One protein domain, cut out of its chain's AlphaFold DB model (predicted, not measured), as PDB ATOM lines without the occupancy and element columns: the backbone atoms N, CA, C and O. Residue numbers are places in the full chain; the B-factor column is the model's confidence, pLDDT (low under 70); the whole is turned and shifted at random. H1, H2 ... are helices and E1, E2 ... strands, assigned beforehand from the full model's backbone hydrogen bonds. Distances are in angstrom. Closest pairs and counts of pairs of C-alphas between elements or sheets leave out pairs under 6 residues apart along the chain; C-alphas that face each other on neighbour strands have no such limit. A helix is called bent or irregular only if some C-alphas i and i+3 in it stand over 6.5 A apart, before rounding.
ATOM      1  N   GLU A 311     191.269 145.951 102.444       82.19
ATOM      2  CA  GLU A 311     192.599 146.414 102.854       82.19
ATOM      3  C   GLU A 311     192.957 147.781 102.252       82.19
ATOM      4  O   GLU A 311     193.496 148.650 102.938       82.19
ATOM      5  N   GLU A 312     192.627 148.021 100.985       80.75
ATOM      6  CA  GLU A 312     192.791 149.337 100.364       80.75
ATOM      7  C   GLU A 312     191.918 150.387 101.058       80.75
ATOM      8  O   GLU A 312     192.391 151.489 101.347       80.75
ATOM      9  N   LEU A 313     190.671 150.032 101.389       86.19
ATOM     10  CA  LEU A 313     189.770 150.889 102.152       86.19
ATOM     11  C   LEU A 313     190.349 151.210 103.531       86.19
ATOM     12  O   LEU A 313     190.389 152.385 103.878       86.19
ATOM     13  N   ARG A 314     190.891 150.230 104.267       89.00
ATOM     14  CA  ARG A 314     191.584 150.464 105.550       89.00
ATOM     15  C   ARG A 314     192.767 151.415 105.420       89.00
ATOM     16  O   ARG A 314     192.905 152.348 106.209       89.00
ATOM     17  N   ASN A 315     193.614 151.210 104.416       84.06
ATOM     18  CA  ASN A 315     194.783 152.061 104.196       84.06
ATOM     19  C   ASN A 315     194.381 153.493 103.830       84.06
ATOM     20  O   ASN A 315     194.954 154.457 104.345       84.06
ATOM     21  N   LYS A 316     193.369 153.647 102.973       86.62
ATOM     22  CA  LYS A 316     192.785 154.950 102.651       86.62
ATOM     23  C   LYS A 316     192.202 155.616 103.896       86.62
ATOM     24  O   LYS A 316     192.489 156.781 104.147       86.62
ATOM     25  N   ASP A 317     191.440 154.869 104.679       89.81
ATOM     26  CA  ASP A 317     190.758 155.345 105.875       89.81
ATOM     27  C   ASP A 317     191.738 155.836 106.949       89.81
ATOM     28  O   ASP A 317     191.593 156.940 107.475       89.81
ATOM     29  N   LYS A 318     192.818 155.081 107.183       88.44
ATOM     30  CA  LYS A 318     193.929 155.490 108.053       88.44
ATOM     31  C   LYS A 318     194.569 156.799 107.583       88.44
ATOM     32  O   LYS A 318     194.814 157.694 108.393       88.44
ATOM     33  N   ASN A 319     194.825 156.935 106.282       87.88
ATOM     34  CA  ASN A 319     195.389 158.164 105.723       87.88
ATOM     35  C   ASN A 319     194.424 159.351 105.863       87.88
ATOM     36  O   ASN A 319     194.852 160.458 106.182       87.88
ATOM     37  N   GLU A 320     193.123 159.137 105.663       92.75
ATOM     38  CA  GLU A 320     192.103 160.171 105.858       92.75
ATOM     39  C   GLU A 320     192.001 160.609 107.325       92.75
ATOM     40  O   GLU A 320     191.881 161.809 107.582       92.75
ATOM     41  N   ALA A 321     192.119 159.680 108.281       93.31
ATOM     42  CA  ALA A 321     192.182 159.995 109.706       93.31
ATOM     43  C   ALA A 321     193.433 160.820 110.063       93.31
ATOM     44  O   ALA A 321     193.318 161.813 110.779       93.31
ATOM     45  N   LEU A 322     194.608 160.491 109.510       89.94
ATOM     46  CA  LEU A 322     195.832 161.288 109.691       89.94
ATOM     47  C   LEU A 322     195.687 162.704 109.113       89.94
ATOM     48  O   LEU A 322     196.007 163.684 109.780       89.94
ATOM     49  N   LEU A 323     195.120 162.837 107.913       91.31
ATOM     50  CA  LEU A 323     194.842 164.151 107.325       91.31
ATOM     51  C   LEU A 323     193.813 164.948 108.139       91.31
ATOM     52  O   LEU A 323     193.869 166.177 108.168       91.31
ATOM     53  N   ALA A 324     192.839 164.280 108.762       94.50
ATOM     54  CA  ALA A 324     191.892 164.921 109.667       94.50
ATOM     55  C   ALA A 324     192.577 165.377 110.966       94.50
ATOM     56  O   ALA A 324     192.305 166.483 111.433       94.50
ATOM     57  N   LEU A 325     193.502 164.575 111.503       92.81
ATOM     58  CA  LEU A 325     194.309 164.924 112.669       92.81
ATOM     59  C   LEU A 325     195.151 166.174 112.390       92.81
ATOM     60  O   LEU A 325     195.130 167.111 113.188       92.81
ATOM     61  N   ASP A 326     195.813 166.231 111.232       90.62
ATOM     62  CA  ASP A 326     196.582 167.402 110.807       90.62
ATOM     63  C   ASP A 326     195.703 168.659 110.769       90.62
ATOM     64  O   ASP A 326     196.095 169.706 111.280       90.62
ATOM     65  N   ARG A 327     194.473 168.576 110.239       92.94
ATOM     66  CA  ARG A 327     193.533 169.717 110.233       92.94
ATOM     67  C   ARG A 327     193.155 170.169 111.642       92.94
ATOM     68  O   ARG A 327     193.069 171.376 111.888       92.94
ATOM     69  N   GLU A 328     192.921 169.233 112.559       91.81
ATOM     70  CA  GLU A 328     192.635 169.565 113.957       91.81
ATOM     71  C   GLU A 328     193.837 170.265 114.607       91.81
ATOM     72  O   GLU A 328     193.664 171.318 115.223       91.81
ATOM     73  N   LEU A 329     195.057 169.776 114.383       89.62
ATOM     74  CA  LEU A 329     196.289 170.382 114.898       89.62
ATOM     75  C   LEU A 329     196.573 171.761 114.296       89.62
ATOM     76  O   LEU A 329     196.903 172.697 115.026       89.62
ATOM     77  N   GLU A 330     196.374 171.936 112.987       89.75
ATOM     78  CA  GLU A 330     196.440 173.247 112.331       89.75
ATOM     79  C   GLU A 330     195.474 174.240 112.985       89.75
ATOM     80  O   GLU A 330     195.816 175.400 113.223       89.75
ATOM     81  N   SER A 331     194.276 173.781 113.348       89.31
ATOM     82  CA  SER A 331     193.280 174.628 113.998       89.31
ATOM     83  C   SER A 331     193.642 175.015 115.441       89.31
ATOM     84  O   SER A 331     193.112 176.008 115.950       89.31
ATOM     85  N   LEU A 332     194.562 174.286 116.087       88.50
ATOM     86  CA  LEU A 332     195.106 174.632 117.403       88.50
ATOM     87  C   LEU A 332     196.211 175.691 117.334       88.50
ATOM     88  O   LEU A 332     196.428 176.397 118.321       88.50
ATOM     89  N   LYS A 333     196.865 175.876 116.177       87.25
ATOM     90  CA  LYS A 333     197.999 176.808 116.035       87.25
ATOM     91  C   LYS A 333     197.683 178.235 116.471       87.25
ATOM     92  O   LYS A 333     198.556 178.906 117.014       87.25
ATOM     93  N   LYS A 334     196.436 178.698 116.303       88.62
ATOM     94  CA  LYS A 334     196.026 180.039 116.761       88.62
ATOM     95  C   LYS A 334     196.132 180.228 118.280       88.62
ATOM     96  O   LYS A 334     196.297 181.354 118.736       88.62
ATOM     97  N   TYR A 335     196.081 179.147 119.057       89.12
ATOM     98  CA  TYR A 335     196.214 179.181 120.513       89.12
ATOM     99  C   TYR A 335     197.659 178.979 120.977       89.12
ATOM    100  O   TYR A 335     197.979 179.281 122.124       89.12
ATOM    101  N   PHE A 336     198.562 178.541 120.093       84.00
ATOM    102  CA  PHE A 336     199.977 178.340 120.413       84.00
ATOM    103  C   PHE A 336     200.724 179.644 120.683       84.00
ATOM    104  O   PHE A 336     201.909 179.590 120.951       84.00
ATOM    105  N   ALA A 337     200.106 180.820 120.602       83.25
ATOM    106  CA  ALA A 337     200.728 182.057 121.073       83.25
ATOM    107  C   ALA A 337     200.410 182.344 122.550       83.25
ATOM    108  O   ALA A 337     201.181 183.037 123.209       83.25
ATOM    109  N   LEU A 338     199.318 181.785 123.080       89.69
ATOM    110  CA  LEU A 338     198.813 182.100 124.413       89.69
ATOM    111  C   LEU A 338     199.691 181.472 125.504       89.69
ATOM    112  O   LEU A 338     200.202 180.351 125.353       89.69
ATOM    113  N   SER A 339     199.860 182.194 126.612       89.75
ATOM    114  CA  SER A 339     200.280 181.595 127.880       89.75
ATOM    115  C   SER A 339     199.135 180.754 128.468       89.75
ATOM    116  O   SER A 339     197.977 180.980 128.093       89.75
ATOM    117  N   PRO A 340     199.418 179.813 129.392       89.50
ATOM    118  CA  PRO A 340     198.362 179.062 130.063       89.50
ATOM    119  C   PRO A 340     197.309 180.001 130.656       89.50
ATOM    120  O   PRO A 340     196.130 179.864 130.359       89.50
ATOM    121  N   GLU A 341     197.728 181.042 131.378       88.56
ATOM    122  CA  GLU A 341     196.811 182.004 131.997       88.56
ATOM    123  C   GLU A 341     195.941 182.758 130.979       88.56
ATOM    124  O   GLU A 341     194.728 182.858 131.147       88.56
ATOM    125  N   GLN A 342     196.526 183.220 129.871       92.38
ATOM    126  CA  GLN A 342     195.764 183.895 128.815       92.38
ATOM    127  C   GLN A 342     194.702 182.979 128.196       92.38
ATOM    128  O   GLN A 342     193.593 183.431 127.913       92.38
ATOM    129  N   ALA A 343     195.023 181.698 127.995       92.19
ATOM    130  CA  ALA A 343     194.067 180.724 127.481       92.19
ATOM    131  C   ALA A 343     192.918 180.474 128.473       92.19
ATOM    132  O   ALA A 343     191.765 180.391 128.052       92.19
ATOM    133  N   ARG A 344     193.203 180.444 129.783       89.88
ATOM    134  CA  ARG A 344     192.182 180.303 130.839       89.88
ATOM    135  C   ARG A 344     191.204 181.469 130.842       89.88
ATOM    136  O   ARG A 344     190.002 181.235 130.798       89.88
ATOM    137  N   VAL A 345     191.720 182.697 130.836       92.06
ATOM    138  CA  VAL A 345     190.893 183.911 130.803       92.06
ATOM    139  C   VAL A 345     190.038 183.943 129.534       92.06
ATOM    140  O   VAL A 345     188.841 184.208 129.589       92.06
ATOM    141  N   ALA A 346     190.615 183.600 128.379       92.75
ATOM    142  CA  ALA A 346     189.857 183.523 127.134       92.75
ATOM    143  C   ALA A 346     188.743 182.456 127.189       92.75
ATOM    144  O   ALA A 346     187.642 182.696 126.684       92.75
ATOM    145  N   ALA A 347     188.993 181.311 127.840       91.81
ATOM    146  CA  ALA A 347     188.024 180.222 127.978       91.81
ATOM    147  C   ALA A 347     186.758 180.622 128.759       91.81
ATOM    148  O   ALA A 347     185.688 180.076 128.490       91.81
ATOM    149  N   GLU A 348     186.845 181.579 129.690       90.75
ATOM    150  CA  GLU A 348     185.694 182.047 130.484       90.75
ATOM    151  C   GLU A 348     184.595 182.666 129.612       90.75
ATOM    152  O   GLU A 348     183.409 182.523 129.905       90.75
ATOM    153  N   SER A 349     184.994 183.307 128.512       91.56
ATOM    154  CA  SER A 349     184.090 183.969 127.564       91.56
ATOM    155  C   SER A 349     183.722 183.117 126.340       91.56
ATOM    156  O   SER A 349     182.822 183.481 125.581       91.56
ATOM    157  N   ALA A 350     184.400 181.986 126.136       93.25
ATOM    158  CA  ALA A 350     184.223 181.125 124.971       93.25
ATOM    159  C   ALA A 350     183.079 180.110 125.147       93.25
ATOM    160  O   ALA A 350     182.643 179.806 126.259       93.25
ATOM    161  N   GLN A 351     182.611 179.532 124.035       92.69
ATOM    162  CA  GLN A 351     181.587 178.481 124.028       92.69
ATOM    163  C   GLN A 351     181.929 177.344 123.055       92.69
ATOM    164  O   GLN A 351     182.705 177.515 122.111       92.69
ATOM    165  N   GLY A 352     181.329 176.173 123.291       91.38
ATOM    166  CA  GLY A 352     181.493 174.978 122.460       91.38
ATOM    167  C   GLY A 352     182.959 174.569 122.280       91.38
ATOM    168  O   GLY A 352     183.775 174.740 123.181       91.38
ATOM    169  N   LYS A 353     183.308 174.106 121.074       88.31
ATOM    170  CA  LYS A 353     184.658 173.610 120.751       88.31
ATOM    171  C   LYS A 353     185.779 174.623 121.005       88.31
ATOM    172  O   LYS A 353     186.910 174.225 121.260       88.31
ATOM    173  N   GLU A 354     185.508 175.924 120.888       91.25
ATOM    174  CA  GLU A 354     186.523 176.946 121.171       91.25
ATOM    175  C   GLU A 354     186.852 177.010 122.663       91.25
ATOM    176  O   GLU A 354     188.026 177.096 123.019       91.25
ATOM    177  N   LYS A 355     185.836 176.889 123.524       92.12
ATOM    178  CA  LYS A 355     186.040 176.788 124.968       92.12
ATOM    179  C   LYS A 355     186.866 175.561 125.320       92.12
ATOM    180  O   LYS A 355     187.865 175.708 126.011       92.12
ATOM    181  N   ASP A 356     186.508 174.394 124.788       88.88
ATOM    182  CA  ASP A 356     187.212 173.137 125.075       88.88
ATOM    183  C   ASP A 356     188.703 173.233 124.707       88.88
ATOM    184  O   ASP A 356     189.580 172.835 125.473       88.88
ATOM    185  N   ARG A 357     189.010 173.843 123.555       91.00
ATOM    186  CA  ARG A 357     190.391 174.071 123.102       91.00
ATOM    187  C   ARG A 357     191.138 175.069 123.983       91.00
ATOM    188  O   ARG A 357     192.311 174.859 124.271       91.00
ATOM    189  N   LEU A 358     190.490 176.148 124.413       92.31
ATOM    190  CA  LEU A 358     191.100 177.128 125.311       92.31
ATOM    191  C   LEU A 358     191.315 176.563 126.722       92.31
ATOM    192  O   LEU A 358     192.361 176.818 127.311       92.31
ATOM    193  N   GLU A 359     190.393 175.746 127.242       89.94
ATOM    194  CA  GLU A 359     190.567 175.035 128.517       89.94
ATOM    195  C   GLU A 359     191.737 174.038 128.438       89.94
ATOM    196  O   GLU A 359     192.586 174.021 129.330       89.94
ATOM    197  N   LEU A 360     191.852 173.286 127.336       89.25
ATOM    198  CA  LEU A 360     192.986 172.395 127.059       89.25
ATOM    199  C   LEU A 360     194.323 173.156 127.032       89.25
ATOM    200  O   LEU A 360     195.297 172.743 127.671       89.25
ATOM    201  N   MET A 361     194.359 174.294 126.333       91.12
ATOM    202  CA  MET A 361     195.532 175.171 126.235       91.12
ATOM    203  C   MET A 361     195.788 175.981 127.516       91.12
ATOM    204  O   MET A 361     196.865 176.546 127.672       91.12
ATOM    205  N   GLY A 362     194.836 176.030 128.446       89.19
ATOM    206  CA  GLY A 362     194.984 176.640 129.767       89.19
ATOM    207  C   GLY A 362     195.444 175.671 130.860       89.19
ATOM    208  O   GLY A 362     195.560 176.085 132.014       89.19
ATOM    209  N   GLY A 363     195.672 174.397 130.519       89.00
ATOM    210  CA  GLY A 363     195.968 173.329 131.473       89.00
ATOM    211  C   GLY A 363     196.981 172.305 130.953       89.00
ATOM    212  O   GLY A 363     198.036 172.651 130.413       89.00
ATOM    213  N   ILE A 364     196.660 171.020 131.120       87.81
ATOM    214  CA  ILE A 364     197.562 169.892 130.830       87.81
ATOM    215  C   ILE A 364     197.909 169.711 129.341       87.81
ATOM    216  O   ILE A 364     198.856 168.993 129.033       87.81
ATOM    217  N   GLY A 365     197.198 170.358 128.412       89.88
ATOM    218  CA  GLY A 365     197.509 170.297 126.980       89.88
ATOM    219  C   GLY A 365     198.605 171.268 126.532       89.88
ATOM    220  O   GLY A 365     199.223 171.045 125.493       89.88
ATOM    221  N   TRP A 366     198.877 172.331 127.300       91.50
ATOM    222  CA  TRP A 366     199.696 173.459 126.839       91.50
ATOM    223  C   TRP A 366     201.140 173.077 126.472       91.50
ATOM    224  O   TRP A 366     201.595 173.363 125.363       91.50
ATOM    225  N   GLY A 367     201.863 172.426 127.390       90.62
ATOM    226  CA  GLY A 367     203.274 172.066 127.202       90.62
ATOM    227  C   GLY A 367     203.489 171.108 126.023       90.62
ATOM    228  O   GLY A 367     204.239 171.437 125.101       90.62
ATOM    229  N   PRO A 368     202.785 169.963 125.985       91.50
ATOM    230  CA  PRO A 368     202.856 169.022 124.874       91.50
ATOM    231  C   PRO A 368     202.446 169.620 123.524       91.50
ATOM    232  O   PRO A 368     203.041 169.270 122.511       91.50
ATOM    233  N   ALA A 369     201.492 170.560 123.482       90.81
ATOM    234  CA  ALA A 369     201.130 171.240 122.238       90.81
ATOM    235  C   ALA A 369     202.299 172.040 121.645       90.81
ATOM    236  O   ALA A 369     202.549 172.004 120.439       90.81
ATOM    237  N   ARG A 370     203.052 172.731 122.508       89.19
ATOM    238  CA  ARG A 370     204.263 173.469 122.121       89.19
ATOM    239  C   ARG A 370     205.398 172.530 121.725       89.19
ATOM    240  O   ARG A 370     206.100 172.834 120.766       89.19
ATOM    241  N   LEU A 371     205.556 171.404 122.431       90.69
ATOM    242  CA  LEU A 371     206.507 170.359 122.041       90.69
ATOM    243  C   LEU A 371     206.189 169.836 120.644       90.69
ATOM    244  O   LEU A 371     207.073 169.809 119.797       90.69
ATOM    245  N   TYR A 372     204.926 169.482 120.390       90.56
ATOM    246  CA  TYR A 372     204.491 168.963 119.098       90.56
ATOM    247  C   TYR A 372     204.805 169.944 117.957       90.56
ATOM    248  O   TYR A 372     205.362 169.556 116.933       90.56
ATOM    249  N   ALA A 373     204.523 171.235 118.164       86.81
ATOM    250  CA  ALA A 373     204.809 172.287 117.187       86.81
ATOM    251  C   ALA A 373     206.308 172.468 116.874       86.81
ATOM    252  O   ALA A 373     206.642 173.047 115.842       86.81
ATOM    253  N   GLY A 374     207.190 172.009 117.768       87.06
ATOM    254  CA  GLY A 374     208.643 172.110 117.648       87.06
ATOM    255  C   GLY A 374     209.358 170.785 117.378       87.06
ATOM    256  O   GLY A 374     210.581 170.766 117.479       87.06
ATOM    257  N   LEU A 375     208.644 169.691 117.075       90.00
ATOM    258  CA  LEU A 375     209.284 168.394 116.821       90.00
ATOM    259  C   LEU A 375     210.167 168.438 115.574       90.00
ATOM    260  O   LEU A 375     209.734 168.885 114.507       90.00
ATOM    261  N   GLU A 376     211.375 167.894 115.699       87.81
ATOM    262  CA  GLU A 376     212.286 167.658 114.580       87.81
ATOM    263  C   GLU A 376     211.787 166.517 113.677       87.81
ATOM    264  O   GLU A 376     210.910 165.736 114.051       87.81
ATOM    265  N   ALA A 377     212.352 166.394 112.471       87.69
ATOM    266  CA  ALA A 377     211.919 165.390 111.495       87.69
ATOM    267  C   ALA A 377     212.032 163.949 112.028       87.69
ATOM    268  O   ALA A 377     211.114 163.149 111.836       87.69
ATOM    269  N   ASP A 378     213.113 163.636 112.746       88.06
ATOM    270  CA  ASP A 378     213.331 162.309 113.334       88.06
ATOM    271  C   ASP A 378     212.310 161.997 114.435       88.06
ATOM    272  O   ASP A 378     211.865 160.859 114.585       88.06
ATOM    273  N   ASP A 379     211.874 163.020 115.164       88.69
ATOM    274  CA  ASP A 379     210.880 162.892 116.223       88.69
ATOM    275  C   ASP A 379     209.473 162.730 115.680       88.69
ATOM    276  O   ASP A 379     208.712 161.893 116.165       88.69
ATOM    277  N   GLN A 380     209.139 163.479 114.633       88.50
ATOM    278  CA  GLN A 380     207.899 163.274 113.896       88.50
ATOM    279  C   GLN A 380     207.847 161.857 113.318       88.50
ATOM    280  O   GLN A 380     206.828 161.181 113.461       88.50
ATOM    281  N   ALA A 381     208.951 161.368 112.743       86.31
ATOM    282  CA  ALA A 381     209.040 160.007 112.223       86.31
ATOM    283  C   ALA A 381     208.920 158.952 113.335       86.31
ATOM    284  O   ALA A 381     208.208 157.962 113.169       86.31
ATOM    285  N   ALA A 382     209.564 159.161 114.487       85.19
ATOM    286  CA  ALA A 382     209.446 158.272 115.641       85.19
ATOM    287  C   ALA A 382     208.004 158.212 116.169       85.19
ATOM    288  O   ALA A 382     207.485 157.121 116.400       85.19
ATOM    289  N   LEU A 383     207.343 159.364 116.295       87.81
ATOM    290  CA  LEU A 383     205.954 159.463 116.733       87.81
ATOM    291  C   LEU A 383     204.995 158.785 115.740       87.81
ATOM    292  O   LEU A 383     204.128 158.018 116.148       87.81
ATOM    293  N   GLN A 384     205.189 159.001 114.435       83.94
ATOM    294  CA  GLN A 384     204.428 158.326 113.374       83.94
ATOM    295  C   GLN A 384     204.662 156.810 113.349       83.94
ATOM    296  O   GLN A 384     203.753 156.053 113.014       83.94
ATOM    297  N   ALA A 385     205.852 156.355 113.747       80.88
ATOM    298  CA  ALA A 385     206.171 154.942 113.931       80.88
ATOM    299  C   ALA A 385     205.607 154.350 115.241       80.88
ATOM    300  O   ALA A 385     205.922 153.209 115.573       80.88
ATOM    301  N   GLY A 386     204.797 155.107 115.994       80.25
ATOM    302  CA  GLY A 386     204.164 154.660 117.236       80.25
ATOM    303  C   GLY A 386     205.067 154.732 118.470       80.25
ATOM    304  O   GLY A 386     204.718 154.177 119.509       80.25
ATOM    305  N   LYS A 387     206.227 155.399 118.393       83.56
ATOM    306  CA  LYS A 387     207.086 155.603 119.565       83.56
ATOM    307  C   LYS A 387     206.549 156.738 120.430       83.56
ATOM    308  O   LYS A 387     206.250 157.824 119.938       83.56
ATOM    309  N   ASN A 388     206.523 156.505 121.736       85.81
ATOM    310  CA  ASN A 388     206.259 157.555 122.711       85.81
ATOM    311  C   ASN A 388     207.481 158.473 122.816       85.81
ATOM    312  O   ASN A 388     208.608 158.002 122.977       85.81
ATOM    313  N   LEU A 389     207.262 159.784 122.759       88.31
ATOM    314  CA  LEU A 389     208.313 160.779 122.951       88.31
ATOM    315  C   LEU A 389     208.224 161.330 124.370       88.31
ATOM    316  O   LEU A 389     207.297 162.078 124.680       88.31
ATOM    317  N   PHE A 390     209.177 160.963 125.226       87.06
ATOM    318  CA  PHE A 390     209.220 161.379 126.628       87.06
ATOM    319  C   PHE A 390     210.248 162.499 126.860       87.06
ATOM    320  O   PHE A 390     211.402 162.398 126.432       87.06
ATOM    321  N   TYR A 391     209.833 163.551 127.567       89.50
ATOM    322  CA  TYR A 391     210.633 164.735 127.886       89.50
ATOM    323  C   TYR A 391     210.631 165.003 129.395       89.50
ATOM    324  O   TYR A 391     209.572 165.019 130.026       89.50
ATOM    325  N   GLY A 392     211.807 165.257 129.969       87.56
ATOM    326  CA  GLY A 392     211.990 165.511 131.399       87.56
ATOM    327  C   GLY A 392     213.243 164.837 131.972       87.56
ATOM    328  O   GLY A 392     214.117 164.432 131.212       87.56
ATOM    329  N   PRO A 393     213.353 164.694 133.308       78.94
ATOM    330  CA  PRO A 393     214.579 164.231 133.971       78.94
ATOM    331  C   PRO A 393     215.085 162.840 133.555       78.94
ATOM    332  O   PRO A 393     216.280 162.591 133.636       78.94
ATOM    333  N   GLN A 394     214.183 161.946 133.141       70.81
ATOM    334  CA  GLN A 394     214.485 160.576 132.687       70.81
ATOM    335  C   GLN A 394     214.339 160.430 131.162       70.81
ATOM    336  O   GLN A 394     214.218 159.329 130.638       70.81
ATOM    337  N   GLY A 395     214.248 161.550 130.449       76.56
ATOM    338  CA  GLY A 395     213.945 161.583 129.030       76.56
ATOM    339  C   GLY A 395     214.788 162.593 128.290       76.56
ATOM    340  O   GLY A 395     215.899 162.943 128.680       76.56
ATOM    341  N   ARG A 396     214.213 163.084 127.201       85.12
ATOM    342  CA  ARG A 396     214.806 164.153 126.410       85.12
ATOM    343  C   ARG A 396     214.751 165.475 127.164       85.12
ATOM    344  O   ARG A 396     213.841 165.715 127.963       85.12
ATOM    345  N   GLU A 397     215.707 166.348 126.870       88.06
ATOM    346  CA  GLU A 397     215.743 167.684 127.454       88.06
ATOM    347  C   GLU A 397     214.510 168.492 127.020       88.06
ATOM    348  O   GLU A 397     214.121 168.497 125.852       88.06
ATOM    349  N   ILE A 398     213.876 169.172 127.976       89.25
ATOM    350  CA  ILE A 398     212.753 170.068 127.689       89.25
ATOM    351  C   ILE A 398     213.315 171.365 127.088       89.25
ATOM    352  O   ILE A 398     214.184 171.977 127.715       89.25
ATOM    353  N   PRO A 399     212.806 171.843 125.933       87.62
ATOM    354  CA  PRO A 399     213.266 173.088 125.327       87.62
ATOM    355  C   PRO A 399     213.254 174.280 126.297       87.62
ATOM    356  O   PRO A 399     212.337 174.447 127.113       87.62
ATOM    357  N   LYS A 400     214.272 175.144 126.190       80.62
ATOM    358  CA  LYS A 400     214.446 176.311 127.073       80.62
ATOM    359  C   LYS A 400     213.207 177.215 127.056       80.62
ATOM    360  O   LYS A 400     212.696 177.561 125.996       80.62
ATOM    361  N   GLY A 401     212.742 177.611 128.244       79.44
ATOM    362  CA  GLY A 401     211.560 178.467 128.430       79.44
ATOM    363  C   GLY A 401     210.213 177.732 128.435       79.44
ATOM    364  O   GLY A 401     209.193 178.340 128.763       79.44
ATOM    365  N   LEU A 402     210.189 176.428 128.124       88.94
ATOM    366  CA  LEU A 402     208.957 175.639 128.154       88.94
ATOM    367  C   LEU A 402     208.659 175.067 129.546       88.94
ATOM    368  O   LEU A 402     207.506 175.046 129.962       88.94
ATOM    369  N   ALA A 403     209.694 174.665 130.289       89.06
ATOM    370  CA  ALA A 403     209.552 173.987 131.579       89.06
ATOM    371  C   ALA A 403     208.724 174.782 132.611       89.06
ATOM    372  O   ALA A 403     207.812 174.229 133.221       89.06
ATOM    373  N   GLU A 404     209.000 176.078 132.772       88.00
ATOM    374  CA  GLU A 404     208.311 176.934 133.749       88.00
ATOM    375  C   GLU A 404     206.816 177.098 133.428       88.00
ATOM    376  O   GLU A 404     205.950 176.949 134.285       88.00
ATOM    377  N   ASN A 405     206.479 177.336 132.164       88.25
ATOM    378  CA  ASN A 405     205.082 177.489 131.768       88.25
ATOM    379  C   ASN A 405     204.319 176.157 131.793       88.25
ATOM    380  O   ASN A 405     203.132 176.149 132.116       88.25
ATOM    381  N   THR A 406     204.990 175.035 131.518       91.06
ATOM    382  CA  THR A 406     204.403 173.698 131.671       91.06
ATOM    383  C   THR A 406     204.098 173.389 133.135       91.06
ATOM    384  O   THR A 406     203.012 172.901 133.431       91.06
ATOM    385  N   ILE A 407     205.010 173.681 134.071       90.25
ATOM    386  CA  ILE A 407     204.728 173.433 135.493       90.25
ATOM    387  C   ILE A 407     203.616 174.362 136.004       90.25
ATOM    388  O   ILE A 407     202.731 173.921 136.734       90.25
ATOM    389  N   ASN A 408     203.583 175.615 135.538       87.38
ATOM    390  CA  ASN A 408     202.537 176.572 135.898       87.38
ATOM    391  C   ASN A 408     201.162 176.191 135.324       87.38
ATOM    392  O   ASN A 408     200.143 176.455 135.965       87.38
ATOM    393  N   SER A 409     201.104 175.524 134.163       89.50
ATOM    394  CA  SER A 409     199.837 175.063 133.578       89.50
ATOM    395  C   SER A 409     199.159 173.963 134.405       89.50
ATOM    396  O   SER A 409     197.957 173.739 134.261       89.50
ATOM    397  N   LEU A 410     199.889 173.324 135.329       89.19
ATOM    398  CA  LEU A 410     199.343 172.346 136.273       89.19
ATOM    399  C   LEU A 410     198.624 172.972 137.478       89.19
ATOM    400  O   LEU A 410     198.041 172.251 138.290       89.19
ATOM    401  N   THR A 411     198.619 174.300 137.602       85.69
ATOM    402  CA  THR A 411     197.905 174.997 138.682       85.69
ATOM    403  C   THR A 411     196.404 174.695 138.632       85.69
ATOM    404  O   THR A 411     195.738 174.938 137.621       85.69
ATOM    405  N   GLY A 412     195.853 174.164 139.729       82.81
ATOM    406  CA  GLY A 412     194.459 173.705 139.815       82.81
ATOM    407  C   GLY A 412     194.198 172.323 139.194       82.81
ATOM    408  O   GLY A 412     193.066 171.848 139.186       82.81
ATOM    409  N   HIS A 413     195.224 171.680 138.636       83.88
ATOM    410  CA  HIS A 413     195.151 170.316 138.106       83.88
ATOM    411  C   HIS A 413     195.911 169.326 138.981       83.88
ATOM    412  O   HIS A 413     195.514 168.168 139.062       83.88
ATOM    413  N   ALA A 414     197.000 169.765 139.614       84.94
ATOM    414  CA  ALA A 414     197.909 168.908 140.352       84.94
ATOM    415  C   ALA A 414     198.233 169.449 141.743       84.94
ATOM    416  O   ALA A 414     198.372 170.660 141.925       84.94
ATOM    417  N   TYR A 415     198.412 168.530 142.695       84.06
ATOM    418  CA  TYR A 415     198.752 168.846 144.078       84.06
ATOM    419  C   TYR A 415     199.764 167.846 144.654       84.06
ATOM    420  O   TYR A 415     199.724 166.648 144.364       84.06
ATOM    421  N   ILE A 416     200.665 168.359 145.491       81.88
ATOM    422  CA  ILE A 416     201.650 167.616 146.277       81.88
ATOM    423  C   ILE A 416     201.301 167.791 147.752       81.88
ATOM    424  O   ILE A 416     201.169 168.918 148.237       81.88
ATOM    425  N   PHE A 417     201.144 166.680 148.462       82.31
ATOM    426  CA  PHE A 417     200.794 166.667 149.879       82.31
ATOM    427  C   PHE A 417     202.027 166.443 150.752       82.31
ATOM    428  O   PHE A 417     203.030 165.870 150.325       82.31
ATOM    429  N   SER A 418     201.955 166.882 152.010       78.44
ATOM    430  CA  SER A 418     203.060 166.763 152.972       78.44
ATOM    431  C   SER A 418     203.443 165.318 153.316       78.44
ATOM    432  O   SER A 418     204.546 165.086 153.794       78.44
ATOM    433  N   ASP A 419     202.549 164.354 153.088       74.75
ATOM    434  CA  ASP A 419     202.794 162.912 153.235       74.75
ATOM    435  C   ASP A 419     203.446 162.278 151.985       74.75
ATOM    436  O   ASP A 419     203.642 161.061 151.915       74.75
ATOM    437  N   GLY A 420     203.778 163.091 150.976       71.94
ATOM    438  CA  GLY A 420     204.344 162.644 149.708       71.94
ATOM    439  C   GLY A 420     203.329 161.967 148.780       71.94
ATOM    440  O   GLY A 420     203.736 161.245 147.863       71.94
ATOM    441  N   ALA A 421     202.023 162.126 149.016       74.56
ATOM    442  CA  ALA A 421     201.005 161.798 148.025       74.56
ATOM    443  C   ALA A 421     201.019 162.830 146.885       74.56
ATOM    444  O   ALA A 421     201.220 164.027 147.107       74.56
ATOM    445  N   LEU A 422     200.801 162.355 145.659       77.88
ATOM    446  CA  LEU A 422     200.777 163.165 144.443       77.88
ATOM    447  C   LEU A 422     199.424 162.976 143.757       77.88
ATOM    448  O   LEU A 422     198.986 161.839 143.580       77.88
ATOM    449  N   THR A 423     198.776 164.061 143.339       79.19
ATOM    450  CA  THR A 423     197.542 163.992 142.545       79.19
ATOM    451  C   THR A 423     197.648 164.850 141.297       79.19
ATOM    452  O   THR A 423     198.286 165.904 141.297       79.19
ATOM    453  N   ILE A 424     197.023 164.386 140.216       79.94
ATOM    454  CA  ILE A 424     196.870 165.138 138.974       79.94
ATOM    455  C   ILE A 424     195.576 164.721 138.272       79.94
ATOM    456  O   ILE A 424     195.329 163.535 138.071       79.94
ATOM    457  N   ASN A 425     194.766 165.704 137.888       76.31
ATOM    458  CA  ASN A 425     193.491 165.512 137.208       76.31
ATOM    459  C   ASN A 425     193.499 166.183 135.832       76.31
ATOM    460  O   ASN A 425     194.065 167.264 135.641       76.31
ATOM    461  N   SER A 426     192.817 165.559 134.870       70.31
ATOM    462  CA  SER A 426     192.656 166.127 133.530       70.31
ATOM    463  C   SER A 426     191.780 167.381 133.537       70.31
ATOM    464  O   SER A 426     192.053 168.339 132.817       70.31
ATOM    465  N   GLN A 427     190.773 167.412 134.411       75.31
ATOM    466  CA  GLN A 427     189.938 168.580 134.659       75.31
ATOM    467  C   GLN A 427     190.478 169.420 135.815       75.31
ATOM    468  O   GLN A 427     190.984 168.894 136.806       75.31
ATOM    469  N   ARG A 428     190.331 170.740 135.692       77.06
ATOM    470  CA  ARG A 428     190.715 171.679 136.745       77.06
ATOM    471  C   ARG A 428     189.666 171.756 137.849       77.06
ATOM    472  O   ARG A 428     188.477 171.865 137.556       77.06
ATOM    473  N   THR A 429     190.115 171.875 139.093       72.12
ATOM    474  CA  THR A 429     189.310 172.380 140.213       72.12
ATOM    475  C   THR A 429     188.918 173.850 139.984       72.12
ATOM    476  O   THR A 429     189.745 174.763 139.979       72.12
ATOM    477  N   LYS A 430     187.630 174.107 139.718       67.19
ATOM    478  CA  LYS A 430     187.150 175.463 139.380       67.19
ATOM    479  C   LYS A 430     186.962 176.349 140.612       67.19
ATOM    480  O   LYS A 430     187.210 177.549 140.519       67.19
ATOM    481  N   ASN A 431     186.577 175.773 141.754       67.94
ATOM    482  CA  ASN A 431     186.387 176.518 142.996       67.94
ATOM    483  C   ASN A 431     187.497 176.221 143.998       67.94
ATOM    484  O   ASN A 431     187.909 175.078 144.177       67.94
ATOM    485  N   LYS A 432     187.897 177.255 144.743       64.19
ATOM    486  CA  LYS A 432     188.890 177.136 145.816       64.19
ATOM    487  C   LYS A 432     188.446 176.197 146.950       64.19
ATOM    488  O   LYS A 432     189.280 175.628 147.641       64.19
ATOM    489  N   SER A 433     187.135 176.027 147.140       65.88
ATOM    490  CA  SER A 433     186.553 175.063 148.087       65.88
ATOM    491  C   SER A 433     186.776 173.605 147.692       65.88
ATOM    492  O   SER A 433     186.745 172.741 148.566       65.88
ATOM    493  N   ASP A 434     186.987 173.355 146.398       67.31
ATOM    494  CA  ASP A 434     187.107 172.021 145.807       67.31
ATOM    495  C   ASP A 434     188.582 171.606 145.684       67.31
ATOM    496  O   ASP A 434     188.890 170.469 145.324       67.31
ATOM    497  N   GLU A 435     189.510 172.521 145.993       72.25
ATOM    498  CA  GLU A 435     190.925 172.198 146.094       72.25
ATOM    499  C   GLU A 435     191.172 171.304 147.315       72.25
ATOM    500  O   GLU A 435     190.661 171.568 148.412       72.25
ATOM    501  N   PRO A 436     191.969 170.239 147.162       72.94
ATOM    502  CA  PRO A 436     192.229 169.339 148.264       72.94
ATOM    503  C   PRO A 436     193.025 170.056 149.364       72.94
ATOM    504  O   PRO A 436     194.121 170.579 149.149       72.94
ATOM    505  N   LYS A 437     192.459 170.074 150.577       77.81
ATOM    506  CA  LYS A 437     193.060 170.734 151.744       77.81
ATOM    507  C   LYS A 437     194.454 170.168 152.028       77.81
ATOM    508  O   LYS A 437     194.617 168.961 152.167       77.81
ATOM    509  N   GLY A 438     195.438 171.056 152.173       78.56
ATOM    510  CA  GLY A 438     196.821 170.691 152.505       78.56
ATOM    511  C   GLY A 438     197.707 170.331 151.307       78.56
ATOM    512  O   GLY A 438     198.896 170.095 151.508       78.56
ATOM    513  N   GLY A 439     197.168 170.321 150.083       82.94
ATOM    514  CA  GLY A 439     197.957 170.176 148.861       82.94
ATOM    515  C   GLY A 439     198.591 171.501 148.423       82.94
ATOM    516  O   GLY A 439     197.935 172.541 148.456       82.94
ATOM    517  N   LYS A 440     199.855 171.463 147.996       85.50
ATOM    518  CA  LYS A 440     200.554 172.575 147.328       85.50
ATOM    519  C   LYS A 440     200.698 172.296 145.840       85.50
ATOM    520  O   LYS A 440     200.763 171.138 145.436       85.50
ATOM    521  N   SER A 441     200.773 173.332 145.018       86.69
ATOM    522  CA  SER A 441     201.009 173.158 143.585       86.69
ATOM    523  C   SER A 441     202.435 172.640 143.307       86.69
ATOM    524  O   SER A 441     203.363 172.928 144.070       86.69
ATOM    525  N   PRO A 442     202.659 171.920 142.193       88.00
ATOM    526  CA  PRO A 442     203.998 171.473 141.805       88.00
ATOM    527  C   PRO A 442     205.014 172.615 141.645       88.00
ATOM    528  O   PRO A 442     206.184 172.447 141.980       88.00
ATOM    529  N   ALA A 443     204.569 173.788 141.177       87.44
ATOM    530  CA  ALA A 443     205.419 174.968 141.024       87.44
ATOM    531  C   ALA A 443     205.926 175.496 142.380       87.44
ATOM    532  O   ALA A 443     207.116 175.766 142.525       87.44
ATOM    533  N   GLU A 444     205.059 175.565 143.398       87.31
ATOM    534  CA  GLU A 444     205.428 175.990 144.762       87.31
ATOM    535  C   GLU A 444     206.426 175.042 145.436       87.31
ATOM    536  O   GLU A 444     207.182 175.455 146.315       87.31
ATOM    537  N   MET A 445     206.422 173.772 145.034       87.94
ATOM    538  CA  MET A 445     207.308 172.735 145.566       87.94
ATOM    539  C   MET A 445     208.612 172.587 144.772       87.94
ATOM    540  O   MET A 445     209.453 171.769 145.132       87.94
ATOM    541  N   GLY A 446     208.805 173.360 143.698       86.88
ATOM    542  CA  GLY A 446     209.991 173.250 142.846       86.88
ATOM    543  C   GLY A 446     210.074 171.927 142.074       86.88
ATOM    544  O   GLY A 446     211.171 171.495 141.710       86.88
ATOM    545  N   ALA A 447     208.934 171.277 141.825       89.88
ATOM    546  CA  ALA A 447     208.878 170.038 141.063       89.88
ATOM    547  C   ALA A 447     209.295 170.265 139.600       89.88
ATOM    548  O   ALA A 447     209.075 171.329 139.015       89.88
ATOM    549  N   LYS A 448     209.887 169.241 138.979       90.38
ATOM    550  CA  LYS A 448     210.325 169.300 137.578       90.38
ATOM    551  C   LYS A 448     209.221 168.781 136.659       90.38
ATOM    552  O   LYS A 448     208.687 167.709 136.935       90.38
ATOM    553  N   PRO A 449     208.888 169.469 135.559       92.31
ATOM    554  CA  PRO A 449     207.861 168.994 134.641       92.31
ATOM    555  C   PRO A 449     208.322 167.741 133.888       92.31
ATOM    556  O   PRO A 449     209.505 167.580 133.578       92.31
ATOM    557  N   VAL A 450     207.359 166.890 133.548       90.38
ATOM    558  CA  VAL A 450     207.512 165.787 132.590       90.38
ATOM    559  C   VAL A 450     206.399 165.855 131.559       90.38
ATOM    560  O   VAL A 450     205.267 166.223 131.875       90.38
ATOM    561  N   MET A 451     206.714 165.510 130.316       91.88
ATOM    562  CA  MET A 451     205.757 165.496 129.216       91.88
ATOM    563  C   MET A 451     205.945 164.246 128.364       91.88
ATOM    564  O   MET A 451     207.064 163.759 128.203       91.88
ATOM    565  N   MET A 452     204.853 163.753 127.788       89.44
ATOM    566  CA  MET A 452     204.888 162.669 126.812       89.44
ATOM    567  C   MET A 452     203.951 162.975 125.647       89.44
ATOM    568  O   MET A 452     202.828 163.433 125.855       89.44
ATOM    569  N   LEU A 453     204.412 162.700 124.430       92.06
ATOM    570  CA  LEU A 453     203.579 162.662 123.230       92.06
ATOM    571  C   LEU A 453     203.488 161.224 122.730       92.06
ATOM    572  O   LEU A 453     204.509 160.537 122.641       92.06
ATOM    573  N   SER A 454     202.286 160.784 122.382       89.69
ATOM    574  CA  SER A 454     202.062 159.483 121.754       89.69
ATOM    575  C   SER A 454     200.976 159.579 120.689       89.69
ATOM    576  O   SER A 454     200.010 160.327 120.827       89.69
ATOM    577  N   LEU A 455     201.158 158.843 119.594       89.94
ATOM    578  CA  LEU A 455     200.188 158.771 118.509       89.94
ATOM    579  C   LEU A 455     199.453 157.435 118.593       89.94
ATOM    580  O   LEU A 455     200.010 156.384 118.272       89.94
ATOM    581  N   GLN A 456     198.208 157.478 119.056       85.56
ATOM    582  CA  GLN A 456     197.380 156.295 119.252       85.56
ATOM    583  C   GLN A 456     196.561 155.967 118.004       85.56
ATOM    584  O   GLN A 456     195.977 156.851 117.374       85.56
ATOM    585  N   HIS A 457     196.538 154.672 117.688       83.12
ATOM    586  CA  HIS A 457     195.799 154.049 116.586       83.12
ATOM    587  C   HIS A 457     194.899 152.909 117.102       83.12
ATOM    588  O   HIS A 457     194.625 151.958 116.378       83.12
ATOM    589  N   ASP A 458     194.526 152.972 118.379       75.88
ATOM    590  CA  ASP A 458     193.732 151.973 119.097       75.88
ATOM    591  C   ASP A 458     192.331 151.792 118.487       75.88
ATOM    592  O   ASP A 458     191.859 150.673 118.300       75.88
ATOM    593  N   GLU A 459     191.688 152.884 118.081       85.06
ATOM    594  CA  GLU A 459     190.388 152.853 117.417       85.06
ATOM    595  C   GLU A 459     190.548 152.984 115.889       85.06
ATOM    596  O   GLU A 459     190.807 154.071 115.374       85.06
ATOM    597  N   LEU A 460     190.375 151.892 115.121       86.00
ATOM    598  CA  LEU A 460     190.510 151.963 113.651       86.00
ATOM    599  C   LEU A 460     189.555 153.005 113.045       86.00
ATOM    600  O   LEU A 460     188.373 153.048 113.399       86.00
ATOM    601  N   GLY A 461     190.060 153.792 112.094       86.81
ATOM    602  CA  GLY A 461     189.368 154.951 111.514       86.81
ATOM    603  C   GLY A 461     189.512 156.240 112.325       86.81
ATOM    604  O   GLY A 461     189.046 157.301 111.903       86.81
ATOM    605  N   GLN A 462     190.222 156.179 113.450       91.50
ATOM    606  CA  GLN A 462     190.595 157.320 114.264       91.50
ATOM    607  C   GLN A 462     192.102 157.300 114.547       91.50
ATOM    608  O   GLN A 462     192.723 156.252 114.701       91.50
ATOM    609  N   VAL A 463     192.708 158.483 114.613       91.69
ATOM    610  CA  VAL A 463     194.072 158.658 115.121       91.69
ATOM    611  C   VAL A 463     194.063 159.799 116.121       91.69
ATOM    612  O   VAL A 463     193.581 160.892 115.814       91.69
ATOM    613  N   SER A 464     194.596 159.558 117.316       92.50
ATOM    614  CA  SER A 464     194.651 160.566 118.378       92.50
ATOM    615  C   SER A 464     196.094 160.871 118.747       92.50
ATOM    616  O   SER A 464     196.866 159.971 119.065       92.50
ATOM    617  N   LEU A 465     196.455 162.152 118.745       93.69
ATOM    618  CA  LEU A 465     197.689 162.601 119.373       93.69
ATOM    619  C   LEU A 465     197.404 162.822 120.857       93.69
ATOM    620  O   LEU A 465     196.773 163.816 121.222       93.69
ATOM    621  N   LEU A 466     197.855 161.907 121.709       90.75
ATOM    622  CA  LEU A 466     197.785 162.098 123.147       90.75
ATOM    623  C   LEU A 466     198.938 162.968 123.636       90.75
ATOM    624  O   LEU A 466     200.110 162.769 123.311       90.75
ATOM    625  N   ALA A 467     198.559 163.925 124.470       90.12
ATOM    626  CA  ALA A 467     199.432 164.802 125.212       90.12
ATOM    627  C   ALA A 467     199.344 164.435 126.686       90.12
ATOM    628  O   ALA A 467     198.270 164.488 127.283       90.12
ATOM    629  N   HIS A 468     200.482 164.117 127.286       89.88
ATOM    630  CA  HIS A 468     200.574 163.929 128.718       89.88
ATOM    631  C   HIS A 468     201.454 164.999 129.340       89.88
ATOM    632  O   HIS A 468     202.549 165.274 128.846       89.88
ATOM    633  N   THR A 469     200.989 165.547 130.458       90.62
ATOM    634  CA  THR A 469     201.749 166.483 131.285       90.62
ATOM    635  C   THR A 469     201.737 165.997 132.720       90.62
ATOM    636  O   THR A 469     200.736 165.484 133.221       90.62
ATOM    637  N   GLY A 470     202.873 166.143 133.383       90.56
ATOM    638  CA  GLY A 470     203.063 165.732 134.755       90.56
ATOM    639  C   GLY A 470     204.239 166.437 135.402       90.56
ATOM    640  O   GLY A 470     204.799 167.395 134.863       90.56
ATOM    641  N   PHE A 471     204.626 165.932 136.563       88.44
ATOM    642  CA  PHE A 471     205.758 166.437 137.319       88.44
ATOM    643  C   PHE A 471     206.466 165.312 138.084       88.44
ATOM    644  O   PHE A 471     205.895 164.252 138.347       88.44
ATOM    645  N   VAL A 472     207.725 165.569 138.428       84.62
ATOM    646  CA  VAL A 472     208.574 164.744 139.286       84.62
ATOM    647  C   VAL A 472     209.005 165.594 140.469       84.62
ATOM    648  O   VAL A 472     209.538 166.692 140.290       84.62
ATOM    649  N   ASP A 473     208.801 165.062 141.664       78.69
ATOM    650  CA  ASP A 473     209.324 165.589 142.922       78.69
ATOM    651  C   ASP A 473     210.171 164.489 143.582       78.69
ATOM    652  O   ASP A 473     209.989 163.316 143.272       78.69
ATOM    653  N   GLY A 474     211.116 164.821 144.463       66.94
ATOM    654  CA  GLY A 474     212.137 163.892 144.985       66.94
ATOM    655  C   GLY A 474     211.625 162.568 145.592       66.94
ATOM    656  O   GLY A 474     212.430 161.669 145.816       66.94
ATOM    657  N   GLY A 475     210.312 162.427 145.828       63.66
ATOM    658  CA  GLY A 475     209.635 161.208 146.288       63.66
ATOM    659  C   GLY A 475     208.708 160.495 145.282       63.66
ATOM    660  O   GLY A 475     208.085 159.504 145.666       63.66
ATOM    661  N   GLY A 476     208.566 160.954 144.029       69.25
ATOM    662  CA  GLY A 476     207.720 160.289 143.025       69.25
ATOM    663  C   GLY A 476     207.408 161.107 141.766       69.25
ATOM    664  O   GLY A 476     207.892 162.219 141.575       69.25
ATOM    665  N   SER A 477     206.566 160.553 140.890       77.38
ATOM    666  CA  SER A 477     206.073 161.242 139.691       77.38
ATOM    667  C   SER A 477     204.571 161.051 139.519       77.38
ATOM    668  O   SER A 477     204.027 160.023 139.924       77.38
ATOM    669  N   ALA A 478     203.904 162.037 138.925       77.50
ATOM    670  CA  ALA A 478     202.496 161.957 138.562       77.50
ATOM    671  C   ALA A 478     202.280 162.598 137.190       77.50
ATOM    672  O   ALA A 478     202.864 163.638 136.890       77.50
ATOM    673  N   MET A 479     201.439 161.984 136.356       80.50
ATOM    674  CA  MET A 479     201.164 162.437 134.994       80.50
ATOM    675  C   MET A 479     199.702 162.173 134.626       80.50
ATOM    676  O   MET A 479     199.134 161.159 135.021       80.50
ATOM    677  N   SER A 480     199.102 163.077 133.851       80.62
ATOM    678  CA  SER A 480     197.765 162.912 133.277       80.62
ATOM    679  C   SER A 480     197.814 163.145 131.771       80.62
ATOM    680  O   SER A 480     198.615 163.952 131.297       80.62
ATOM    681  N   GLY A 481     196.991 162.405 131.028       82.88
ATOM    682  CA  GLY A 481     196.922 162.448 129.569       82.88
ATOM    683  C   GLY A 481     195.581 162.961 129.061       82.88
ATOM    684  O   GLY A 481     194.539 162.647 129.635       82.88
ATOM    685  N   VAL A 482     195.611 163.715 127.964       86.00
ATOM    686  CA  VAL A 482     194.439 164.149 127.192       86.00
ATOM    687  C   VAL A 482     194.718 164.067 125.695       86.00
ATOM    688  O   VAL A 482     195.860 164.265 125.276       86.00
ATOM    689  N   PRO A 483     193.697 163.817 124.860       90.44
ATOM    690  CA  PRO A 483     193.843 163.969 123.422       90.44
ATOM    691  C   PRO A 483     194.074 165.444 123.092       90.44
ATOM    692  O   PRO A 483     193.220 166.292 123.349       90.44
ATOM    693  N   LEU A 484     195.240 165.754 122.527       91.25
ATOM    694  CA  LEU A 484     195.531 167.086 122.012       91.25
ATOM    695  C   LEU A 484     194.712 167.357 120.749       91.25
ATOM    696  O   LEU A 484     194.162 168.440 120.571       91.25
ATOM    697  N   ALA A 485     194.637 166.350 119.882       92.38
ATOM    698  CA  ALA A 485     193.817 166.347 118.688       92.38
ATOM    699  C   ALA A 485     193.440 164.909 118.328       92.38
ATOM    700  O   ALA A 485     194.193 163.969 118.591       92.38
ATOM    701  N   THR A 486     192.290 164.767 117.679       93.44
ATOM    702  CA  THR A 486     191.777 163.487 117.200       93.44
ATOM    703  C   THR A 486     191.289 163.663 115.772       93.44
ATOM    704  O   THR A 486     190.357 164.425 115.518       93.44
ATOM    705  N   GLY A 487     191.918 162.957 114.841       93.94
ATOM    706  CA  GLY A 487     191.458 162.841 113.468       93.94
ATOM    707  C   GLY A 487     190.525 161.651 113.320       93.94
ATOM    708  O   GLY A 487     190.891 160.542 113.695       93.94
ATOM    709  N   VAL A 488     189.337 161.879 112.765       93.19
ATOM    710  CA  VAL A 488     188.362 160.827 112.449       93.19
ATOM    711  C   VAL A 488     188.172 160.804 110.940       93.19
ATOM    712  O   VAL A 488     187.955 161.853 110.324       93.19
ATOM    713  N   SER A 489     188.283 159.624 110.339       92.06
ATOM    714  CA  SER A 489     188.056 159.460 108.911       92.06
ATOM    715  C   SER A 489     186.578 159.693 108.551       92.06
ATOM    716  O   SER A 489     185.684 159.506 109.379       92.06
ATOM    717  N   PRO A 490     186.269 160.071 107.300       89.19
ATOM    718  CA  PRO A 490     184.894 160.160 106.824       89.19
ATOM    719  C   PRO A 490     184.091 158.863 106.996       89.19
ATOM    720  O   PRO A 490     182.897 158.939 107.278       89.19
ATOM    721  N   SER A 491     184.718 157.688 106.842       87.25
ATOM    722  CA  SER A 491     184.022 156.398 106.970       87.25
ATOM    723  C   SER A 491     183.675 156.055 108.422       87.25
ATOM    724  O   SER A 491     182.613 155.499 108.676       87.25
TER     725      SER A 491
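What this domain is: This is residues 311 to 491 of the 788 residues of an uncharacterized protein of Armatimonas rosea (UniProt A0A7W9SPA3). A long, twisted sheet, built mainly of the three long strands E4, E5 and E6 with the short E1 along one edge, has helices over one face: H4 and H6 over its middle strands, H5 over the E1 side, and the long H1 crossing E5 and E6 near one end. Beside these helices the hairpin H2 and H3 packs on the inner ends of H1 and H6, and at the other end of the sheet the small hairpin E2 and E3 sits by E6. The printed part has 181 residues with six named helices and six named strands, in the order H1 H2 H3 H4 H5 E1 H6 E2 E3 E4 E5 E6; the larger sheet runs E1, E4, E5, E6 and is antiparallel, as is the pair E2 and E3. The class is mixed, helices and strands, and the whole is compact, with a radius of gyration of the C-alphas of 17.0 A and spans of 56 by 39 by 27 A.

How they stand to each other: H1, residues 311 to 335, is on the larger sheet at a height of 6.2 A, over E6, residues 476 to 488, and only just over E5, residues 462 to 473, with 3 C-alphas falling on it. It runs across the strands, at 65 degrees to E6 on the local plane, and the closest C-alphas of H1 and E6 are those of Leu 325 and Gly 487, 3.6 A apart. H2, residues 340 to 349, and H3, residues 352 to 361, form a helical hairpin: they touch, closest at the C-alphas of Ala 347 and Lys 355, 5.0 A, at a shallow tilt of 18 degrees, opposite ways. H3 only grazes the sheet, with residues 357 to 361. H1, with residues 332 to 335 alone, only just touches H3, with 3 pairs of C-alphas within 8 A, the closest being Tyr 335 and Met 361, 7.0 A. H4, residues 366 to 373, is on the sheet at a height of 7.8 A, slantwise to the strands. H5, residues 377 to 384, touches no helix and is on the sheet at a height of 9.1 A. H6, residues 402 to 409, is on the same face as H4 and touches it, closest at the C-alphas of Gly 367 and Thr 406, 4.9 A. H6 also touches H2, closest at the C-alphas of Pro 340 and Ser 409, 5.5 A. E2, residues 414 to 416, and E3, residues 422 to 424, are a hairpin, with N 415 and O 423 at 3.0 A; the closest C-alphas of E3 and E6 are those of Ile 424 and Ser 480, 6.2 A apart. E1, residues 389 to 391, is an edge strand beside E4, residues 448 to 456, with N 391 and O 451 at 2.8 A. E4, E5 and E6 are a meander, each strand the antiparallel neighbour of the one before: N 470 and O 450 are 2.8 A apart, and N 482 and O 467 are 2.9 A apart. Every O i to N i+4 pair is within hydrogen-bond range in H3, H4, H5 and H6, against 19 of 21 in H1 and 5 of 6 in H2.

Where its parts are: H1 begins at C-alpha 311, (192.599, 146.414, 102.854), and is 37.4 A long; it is only just irregular, C-alphas 331 and 334 being 6.7 A apart. H2 and H3 measure 15.3 A and 14.5 A. E4 is 25.9 A long, from C-alpha 448 at (210.325, 169.300, 137.578). E5 is 35.2 A long, and E6, 36.2 A, ends at C-alpha 488, (188.362, 160.827, 112.449).

The domain as a whole: The C-alphas farthest apart, of Glu 312 and Gly 438, are 56.5 A apart. The printed part has no cut. The link from E3 to E4 is long, 23 residues. The mean pLDDT of the printed part is 85.9, with residues 430 to 434 and 474 to 476 under 70.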